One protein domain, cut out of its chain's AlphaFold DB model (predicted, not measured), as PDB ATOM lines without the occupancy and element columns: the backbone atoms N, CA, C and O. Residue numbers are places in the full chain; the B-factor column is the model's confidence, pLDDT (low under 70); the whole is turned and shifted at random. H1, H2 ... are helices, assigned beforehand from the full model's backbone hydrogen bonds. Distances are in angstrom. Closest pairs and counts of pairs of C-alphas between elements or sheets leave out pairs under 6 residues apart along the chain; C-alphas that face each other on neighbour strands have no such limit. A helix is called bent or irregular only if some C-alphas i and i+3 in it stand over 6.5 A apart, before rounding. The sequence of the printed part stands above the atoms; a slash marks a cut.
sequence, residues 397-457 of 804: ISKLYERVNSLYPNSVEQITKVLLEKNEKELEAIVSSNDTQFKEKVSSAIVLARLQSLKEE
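What this domain is: This is residues 397 to 457 of the 804 residues of an uncharacterized protein of Reticulomyxa filosa (UniProt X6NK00). Three short helices, H1, H2 and H3, make a small base, and a fourth, long helix, H4, is laid over one side of it, crossing H2 at about a right angle. H1 and H2 form a helical hairpin, H3 comes close to both of them, and H4 makes the long axis of the whole, with its residues 450 to 457 running on beyond its contact with H2. The printed part has 61 residues with four named helices, H1, H2, H3 and H4 along the chain, and no named strand; its class is all helix. It is compact, with a radius of gyration of the C-alphas of 11.0 A, and the C-alphas span 34 by 23 by 19 A.

Where its parts are: H1 covers residues 397 to 407 and begins at C-alpha 397, (202.667, 177.394, 186.389); it is 15.7 A from first to last C-alpha. H2, residues 409 to 420, is 16.8 A long and irregular: C-alphas 410 and 413 are 8.4 A apart, and its line is a rough one. H3, residues 424 to 432, is 12.0 A long. H4, residues 435 to 457, is 32.3 A long and runs from C-alpha 435 at (199.962, 189.567, 197.833) to C-alpha 457 at (223.051, 167.103, 199.825).

How they stand to each other: H1 and H2 touch, with the closest C-alphas, those of Asn 405 and Val 412, 5.2 A apart. They run opposite ways at a steep tilt of 38 degrees, only just more than shallow, as a hairpin. H3 is close to H1 but not clearly touching, with the C-alphas of Leu 400 and Val 431 closest at 5.7 A. H3 is also close to H2 but not clearly touching, the closest C-alphas being those of Leu 420 and Leu 427, 7.3 A apart. Residues 414 to 419 of H2 touch residues 442 to 449 of H4, the closest C-alphas being those of Ile 415 and Ile 446, 5.7 A apart; the two lines are about perpendicular, at 90 degrees. H4 touches H3 with its residues 437 to 441, the closest C-alphas being those of Ile 430 and Phe 438, 6.0 A apart, at a steep tilt of 53 degrees, opposite ways. H1 and H4 are close but not clearly touching, with the C-alphas of Val 404 and Val 442 closest at 7.3 A. The helix packing is mostly crossed: of the 3 pairs of helices that touch, 0 are at a shallow tilt. In H3 every O i to N i+4 pair is within hydrogen-bond range; in H1 6 of 7 are, in H2 6 of 8 and in H4 18 of 19.

The domain as a whole: The two C-alphas farthest apart are those of Asn 434 and Glu 457, at 34.4 A. The printed part has no cut, and the links H1 to H2, H2 to H3 and H3 to H4 are tight. The mean pLDDT of the printed part is 96.1, and no printed residue is under 70.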
ATOM      1  N   ILE A 397     201.222 177.560 186.152       97.88
ATOM      2  CA  ILE A 397     202.667 177.394 186.389       97.88
ATOM      3  C   ILE A 397     203.431 178.669 185.999       97.88
ATOM      4  O   ILE A 397     204.239 179.154 186.791       97.88
ATOM      5  N   SER A 398     203.150 179.236 184.823       97.62
ATOM      6  CA  SER A 398     203.817 180.451 184.334       97.62
ATOM      7  C   SER A 398     203.556 181.654 185.250       97.62
ATOM      8  O   SER A 398     204.499 182.276 185.738       97.62
ATOM      9  N   LYS A 399     202.286 181.916 185.593       98.00
ATOM     10  CA  LYS A 399     201.896 182.998 186.520       98.00
ATOM     11  C   LYS A 399     202.486 182.818 187.921       98.00
ATOM     12  O   LYS A 399     202.848 183.799 188.574       98.00
ATOM     13  N   LEU A 400     202.589 181.574 188.397       98.31
ATOM     14  CA  LEU A 400     203.232 181.266 189.671       98.31
ATOM     15  C   LEU A 400     204.726 181.598 189.631       98.31
ATOM     16  O   LEU A 400     205.209 182.298 190.518       98.31
ATOM     17  N   TYR A 401     205.437 181.126 188.602       98.44
ATOM     18  CA  TYR A 401     206.869 181.367 188.440       98.44
ATOM     19  C   TYR A 401     207.171 182.869 188.375       98.44
ATOM     20  O   TYR A 401     208.054 183.338 189.085       98.44
ATOM     21  N   GLU A 402     206.397 183.649 187.615       98.25
ATOM     22  CA  GLU A 402     206.545 185.110 187.534       98.25
ATOM     23  C   GLU A 402     206.357 185.807 188.893       98.25
ATOM     24  O   GLU A 402     207.214 186.601 189.298       98.25
ATOM     25  N   ARG A 403     205.286 185.489 189.643       98.31
ATOM     26  CA  ARG A 403     205.067 186.065 190.988       98.31
ATOM     27  C   ARG A 403     206.128 185.612 192.001       98.31
ATOM     28  O   ARG A 403     206.471 186.386 192.889       98.31
ATOM     29  N   VAL A 404     206.664 184.392 191.901       98.44
ATOM     30  CA  VAL A 404     207.774 183.947 192.768       98.44
ATOM     31  C   VAL A 404     209.082 184.649 192.383       98.44
ATOM     32  O   VAL A 404     209.797 185.113 193.270       98.44
ATOM     33  N   ASN A 405     209.381 184.778 191.087       98.25
ATOM     34  CA  ASN A 405     210.598 185.414 190.578       98.25
ATOM     35  C   ASN A 405     210.698 186.887 190.996       98.25
ATOM     36  O   ASN A 405     211.771 187.351 191.368       98.25
ATOM     37  N   SER A 406     209.573 187.613 190.991       97.88
ATOM     38  CA  SER A 406     209.534 189.020 191.413       97.88
ATOM     39  C   SER A 406     209.824 189.229 192.906       97.88
ATOM     40  O   SER A 406     210.255 190.313 193.295       97.88
ATOM     41  N   LEU A 407     209.629 188.201 193.741       97.44
ATOM     42  CA  LEU A 407     209.894 188.246 195.181       97.44
ATOM     43  C   LEU A 407     211.239 187.611 195.576       97.44
ATOM     44  O   LEU A 407     211.885 188.091 196.506       97.44
ATOM     45  N   TYR A 408     211.654 186.531 194.905       97.25
ATOM     46  CA  TYR A 408     212.784 185.680 195.310       97.25
ATOM     47  C   TYR A 408     213.598 185.149 194.107       97.25
ATOM     48  O   TYR A 408     213.726 183.928 193.948       97.25
ATOM     49  N   PRO A 409     214.200 186.025 193.277       97.50
ATOM     50  CA  PRO A 409     214.809 185.636 191.999       97.50
ATOM     51  C   PRO A 409     215.925 184.587 192.140       97.50
ATOM     52  O   PRO A 409     216.019 183.666 191.337       97.50
ATOM     53  N   ASN A 410     216.716 184.644 193.216       96.75
ATOM     54  CA  ASN A 410     217.833 183.716 193.457       96.75
ATOM     55  C   ASN A 410     217.408 182.287 193.858       96.75
ATOM     56  O   ASN A 410     218.261 181.422 194.033       96.75
ATOM     57  N   SER A 411     216.113 182.047 194.073       96.62
ATOM     58  CA  SER A 411     215.577 180.770 194.577       96.62
ATOM     59  C   SER A 411     214.253 180.378 193.909       96.62
ATOM     60  O   SER A 411     213.558 179.478 194.380       96.62
ATOM     61  N   VAL A 412     213.911 181.039 192.797       98.00
ATOM     62  CA  VAL A 412     212.635 180.875 192.089       98.00
ATOM     63  C   VAL A 412     212.366 179.425 191.693       98.00
ATOM     64  O   VAL A 412     211.276 178.926 191.960       98.00
ATOM     65  N   GLU A 413     213.353 178.714 191.144       97.50
ATOM     66  CA  GLU A 413     213.199 177.319 190.709       97.50
ATOM     67  C   GLU A 413     212.870 176.384 191.881       97.50
ATOM     68  O   GLU A 413     211.960 175.564 191.797       97.50
ATOM     69  N   GLN A 414     213.576 176.547 193.002       97.38
ATOM     70  CA  GLN A 414     213.456 175.702 194.194       97.38
ATOM     71  C   GLN A 414     212.108 175.915 194.894       97.38
ATOM     72  O   GLN A 414     211.422 174.957 195.249       97.38
ATOM     73  N   ILE A 415     211.705 177.179 195.050       98.12
ATOM     74  CA  ILE A 415     210.411 177.561 195.624       98.12
ATOM     75  C   ILE A 415     209.272 177.091 194.715       98.12
ATOM     76  O   ILE A 415     208.297 176.515 195.199       98.12
ATOM     77  N   THR A 416     209.394 177.309 193.401       98.06
ATOM     78  CA  THR A 416     208.365 176.905 192.438       98.06
ATOM     79  C   THR A 416     208.226 175.386 192.419       98.06
ATOM     80  O   THR A 416     207.110 174.909 192.562       98.06
ATOM     81  N   LYS A 417     209.326 174.614 192.376       97.88
ATOM     82  CA  LYS A 417     209.312 173.138 192.472       97.88
ATOM     83  C   LYS A 417     208.469 172.652 193.659       97.88
ATOM     84  O   LYS A 417     207.576 171.837 193.457       97.88
ATOM     85  N   VAL A 418     208.679 173.210 194.856       97.94
ATOM     86  CA  VAL A 418     207.900 172.871 196.065       97.94
ATOM     87  C   VAL A 418     206.429 173.278 195.955       97.94
ATOM     88  O   VAL A 418     205.547 172.539 196.390       97.94
ATOM     89  N   LEU A 419     206.128 174.447 195.386       97.69
ATOM     90  CA  LEU A 419     204.741 174.879 195.200       97.69
ATOM     91  C   LEU A 419     204.013 174.029 194.146       97.69
ATOM     92  O   LEU A 419     202.823 173.784 194.307       97.69
ATOM     93  N   LEU A 420     204.710 173.513 193.130       97.88
ATOM     94  CA  LEU A 420     204.157 172.621 192.101       97.88
ATOM     95  C   LEU A 420     203.857 171.194 192.588       97.88
ATOM     96  O   LEU A 420     203.143 170.467 191.897       97.88
ATOM     97  N   GLU A 421     204.325 170.801 193.778       97.00
ATOM     98  CA  GLU A 421     203.884 169.569 194.457       97.00
ATOM     99  C   GLU A 421     202.427 169.670 194.966       97.00
ATOM    100  O   GLU A 421     201.839 168.672 195.386       97.00
ATOM    101  N   LYS A 422     201.824 170.869 194.932       96.75
ATOM    102  CA  LYS A 422     200.417 171.105 195.282       96.75
ATOM    103  C   LYS A 422     199.460 170.667 194.178       96.75
ATOM    104  O   LYS A 422     199.811 170.607 193.000       96.75
ATOM    105  N   ASN A 423     198.217 170.373 194.560       96.94
ATOM    106  CA  ASN A 423     197.192 170.054 193.569       96.94
ATOM    107  C   ASN A 423     196.756 171.312 192.792       96.94
ATOM    108  O   ASN A 423     196.990 172.441 193.215       96.94
ATOM    109  N   GLU A 424     196.113 171.119 191.642       96.75
ATOM    110  CA  GLU A 424     195.786 172.206 190.708       96.75
ATOM    111  C   GLU A 424     194.855 173.273 191.309       96.75
ATOM    112  O   GLU A 424     195.067 174.460 191.083       96.75
ATOM    113  N   LYS A 425     193.913 172.877 192.178       96.25
ATOM    114  CA  LYS A 425     193.022 173.808 192.892       96.25
ATOM    115  C   LYS A 425     193.763 174.617 193.961       96.25
ATOM    116  O   LYS A 425     193.483 175.795 194.153       96.25
ATOM    117  N   GLU A 426     194.715 173.999 194.661       97.31
ATOM    118  CA  GLU A 426     195.601 174.712 195.593       97.31
ATOM    119  C   GLU A 426     196.517 175.696 194.850       97.31
ATOM    120  O   GLU A 426     196.713 176.813 195.323       97.31
ATOM    121  N   LEU A 427     197.048 175.308 193.685       97.38
ATOM    122  CA  LEU A 427     197.859 176.169 192.820       97.38
ATOM    123  C   LEU A 427     197.064 177.376 192.316       97.38
ATOM    124  O   LEU A 427     197.531 178.504 192.455       97.38
ATOM    125  N   GLU A 428     195.852 177.161 191.806       97.62
ATOM    126  CA  GLU A 428     194.945 178.229 191.377       97.62
ATOM    127  C   GLU A 428     194.610 179.190 192.529       97.62
ATOM    128  O   GLU A 428     194.691 180.410 192.360       97.62
ATOM    129  N   ALA A 429     194.329 178.662 193.725       97.62
ATOM    130  CA  ALA A 429     194.083 179.468 194.920       97.62
ATOM    131  C   ALA A 429     195.321 180.272 195.363       97.62
ATOM    132  O   ALA A 429     195.184 181.422 195.773       97.62
ATOM    133  N   ILE A 430     196.531 179.708 195.257       97.94
ATOM    134  CA  ILE A 430     197.784 180.424 195.543       97.94
ATOM    135  C   ILE A 430     197.996 181.539 194.511       97.94
ATOM    136  O   ILE A 430     198.174 182.694 194.899       97.94
ATOM    137  N   VAL A 431     197.919 181.231 193.214       97.75
ATOM    138  CA  VAL A 431     198.119 182.197 192.118       97.75
ATOM    139  C   VAL A 431     197.085 183.326 192.148       97.75
ATOM    140  O   VAL A 431     197.445 184.467 191.866       97.75
ATOM    141  N   SER A 432     195.847 183.040 192.556       97.31
ATOM    142  CA  SER A 432     194.757 184.024 192.667       97.31
ATOM    143  C   SER A 432     194.712 184.761 194.014       97.31
ATOM    144  O   SER A 432     193.932 185.697 194.178       97.31
ATOM    145  N   SER A 433     195.528 184.362 194.997       97.38
ATOM    146  CA  SER A 433     195.536 184.999 196.319       97.38
ATOM    147  C   SER A 433     196.138 186.410 196.294       97.38
ATOM    148  O   SER A 433     197.019 186.731 195.484       97.38
ATOM    149  N   ASN A 434     195.681 187.261 197.220       97.75
ATOM    150  CA  ASN A 434     196.260 188.590 197.421       97.75
ATOM    151  C   ASN A 434     197.744 188.499 197.828       97.75
ATOM    152  O   ASN A 434     198.196 187.477 198.343       97.75
ATOM    153  N   ASP A 435     198.507 189.573 197.617       97.44
ATOM    154  CA  ASP A 435     199.962 189.567 197.833       97.44
ATOM    155  C   ASP A 435     200.388 189.152 199.246       97.44
ATOM    156  O   ASP A 435     201.454 188.558 199.411       97.44
ATOM    157  N   THR A 436     199.577 189.433 200.267       96.12
ATOM    158  CA  THR A 436     199.865 189.052 201.657       96.12
ATOM    159  C   THR A 436     199.784 187.537 201.839       96.12
ATOM    160  O   THR A 436     200.731 186.924 202.334       96.12
ATOM    161  N   GLN A 437     198.690 186.919 201.385       96.31
ATOM    162  CA  GLN A 437     198.508 185.464 201.424       96.31
ATOM    163  C   GLN A 437     199.519 184.750 200.518       96.31
ATOM    164  O   GLN A 437     200.099 183.742 200.921       96.31
ATOM    165  N   PHE A 438     199.795 185.302 199.334       98.06
ATOM    166  CA  PHE A 438     200.807 184.773 198.426       98.06
ATOM    167  C   PHE A 438     202.193 184.747 199.090       98.06
ATOM    168  O   PHE A 438     202.837 183.699 199.135       98.06
ATOM    169  N   LYS A 439     202.622 185.863 199.700       97.56
ATOM    170  CA  LYS A 439     203.893 185.958 200.440       97.56
ATOM    171  C   LYS A 439     203.978 184.969 201.603       97.56
ATOM    172  O   LYS A 439     205.044 184.398 201.819       97.56
ATOM    173  N   GLU A 440     202.886 184.715 202.323       97.31
ATOM    174  CA  GLU A 440     202.844 183.720 203.407       97.31
ATOM    175  C   GLU A 440     203.048 182.282 202.883       97.31
ATOM    176  O   GLU A 440     203.850 181.513 203.428       97.31
ATOM    177  N   LYS A 441     202.377 181.923 201.778       97.81
ATOM    178  CA  LYS A 441     202.530 180.609 201.128       97.81
ATOM    179  C   LYS A 441     203.930 180.419 200.550       97.81
ATOM    180  O   LYS A 441     204.536 179.371 200.773       97.81
ATOM    181  N   VAL A 442     204.479 181.441 199.895       97.75
ATOM    182  CA  VAL A 442     205.857 181.431 199.384       97.75
ATOM    183  C   VAL A 442     206.877 181.329 200.524       97.75
ATOM    184  O   VAL A 442     207.786 180.506 200.452       97.75
ATOM    185  N   SER A 443     206.691 182.064 201.626       96.06
ATOM    186  CA  SER A 443     207.555 181.968 202.818       96.06
ATOM    187  C   SER A 443     207.562 180.558 203.418       96.06
ATOM    188  O   SER A 443     208.608 180.056 203.826       96.06
ATOM    189  N   SER A 444     206.408 179.886 203.416       95.94
ATOM    190  CA  SER A 444     206.292 178.487 203.843       95.94
ATOM    191  C   SER A 444     207.037 177.532 202.896       95.94
ATOM    192  O   SER A 444     207.722 176.615 203.351       95.94
ATOM    193  N   ALA A 445     206.955 177.767 201.582       97.56
ATOM    194  CA  ALA A 445     207.659 176.976 200.574       97.56
ATOM    195  C   ALA A 445     209.189 177.155 200.623       97.56
ATOM    196  O   ALA A 445     209.904 176.177 200.428       97.56
ATOM    197  N   ILE A 446     209.701 178.345 200.966       97.44
ATOM    198  CA  ILE A 446     211.144 178.593 201.167       97.44
ATOM    199  C   ILE A 446     211.729 177.662 202.239       97.44
ATOM    200  O   ILE A 446     212.788 177.063 202.038       97.44
ATOM    201  N   VAL A 447     211.031 177.499 203.369       95.62
ATOM    202  CA  VAL A 447     211.478 176.611 204.459       95.62
ATOM    203  C   VAL A 447     211.538 175.156 203.985       95.62
ATOM    204  O   VAL A 447     212.517 174.459 204.253       95.62
ATOM    205  N   LEU A 448     210.524 174.703 203.243       95.69
ATOM    206  CA  LEU A 448     210.469 173.348 202.690       95.69
ATOM    207  C   LEU A 448     211.544 173.111 201.616       95.69
ATOM    208  O   LEU A 448     212.225 172.089 201.669       95.69
ATOM    209  N   ALA A 449     211.762 174.066 200.710       94.94
ATOM    210  CA  ALA A 449     212.798 173.997 199.680       94.94
ATOM    211  C   ALA A 449     214.199 173.857 200.297       94.94
ATOM    212  O   ALA A 449     214.998 173.023 199.863       94.94
ATOM    213  N   ARG A 450     214.484 174.596 201.380       92.94
ATOM    214  CA  ARG A 450     215.765 174.470 202.088       92.94
ATOM    215  C   ARG A 450     215.921 173.119 202.792       92.94
ATOM    216  O   ARG A 450     217.025 172.582 202.822       92.94
ATOM    217  N   LEU A 451     214.840 172.545 203.325       90.62
ATOM    218  CA  LEU A 451     214.856 171.193 203.899       90.62
ATOM    219  C   LEU A 451     215.049 170.104 202.829       90.62
ATOM    220  O   LEU A 451     215.729 169.115 203.102       90.62
ATOM    221  N   GLN A 452     214.500 170.286 201.622       93.56
ATOM    222  CA  GLN A 452     214.749 169.389 200.490       93.56
ATOM    223  C   GLN A 452     216.222 169.440 200.047       93.56
ATOM    224  O   GLN A 452     216.835 168.377 199.962       93.56
ATOM    225  N   SER A 453     216.829 170.626 199.870       88.81
ATOM    226  CA  SER A 453     218.250 170.725 199.466       88.81
ATOM    227  C   SER A 453     219.184 170.057 200.481       88.81
ATOM    228  O   SER A 453     220.022 169.251 200.094       88.81
ATOM    229  N   LEU A 454     218.967 170.265 201.786       84.19
ATOM    230  CA  LEU A 454     219.743 169.594 202.842       84.19
ATOM    231  C   LEU A 454     219.589 168.059 202.827       84.19
ATOM    232  O   LEU A 454     220.489 167.336 203.258       84.19
ATOM    233  N   LYS A 455     218.451 167.537 202.349       87.06
ATOM    234  CA  LYS A 455     218.232 166.093 202.176       87.06
ATOM    235  C   LYS A 455     218.930 165.566 200.919       87.06
ATOM    236  O   LYS A 455     219.509 164.486 200.980       87.06
ATOM    237  N   GLU A 456     218.879 166.303 199.811       84.06
ATOM    238  CA  GLU A 456     219.566 165.962 198.557       84.06
ATOM    239  C   GLU A 456     221.096 165.979 198.746       84.06
ATOM    240  O   GLU A 456     221.747 164.982 198.432       84.06
ATOM    241  N   GLU A 457     221.645 167.017 199.390       79.88
ATOM    242  CA  GLU A 457     223.051 167.103 199.825       79.88
ATOM    243  C   GLU A 457     223.444 165.857 200.645       79.88
ATOM    244  O   GLU A 457     224.397 165.153 200.312       79.88
TER     245      GLU A 457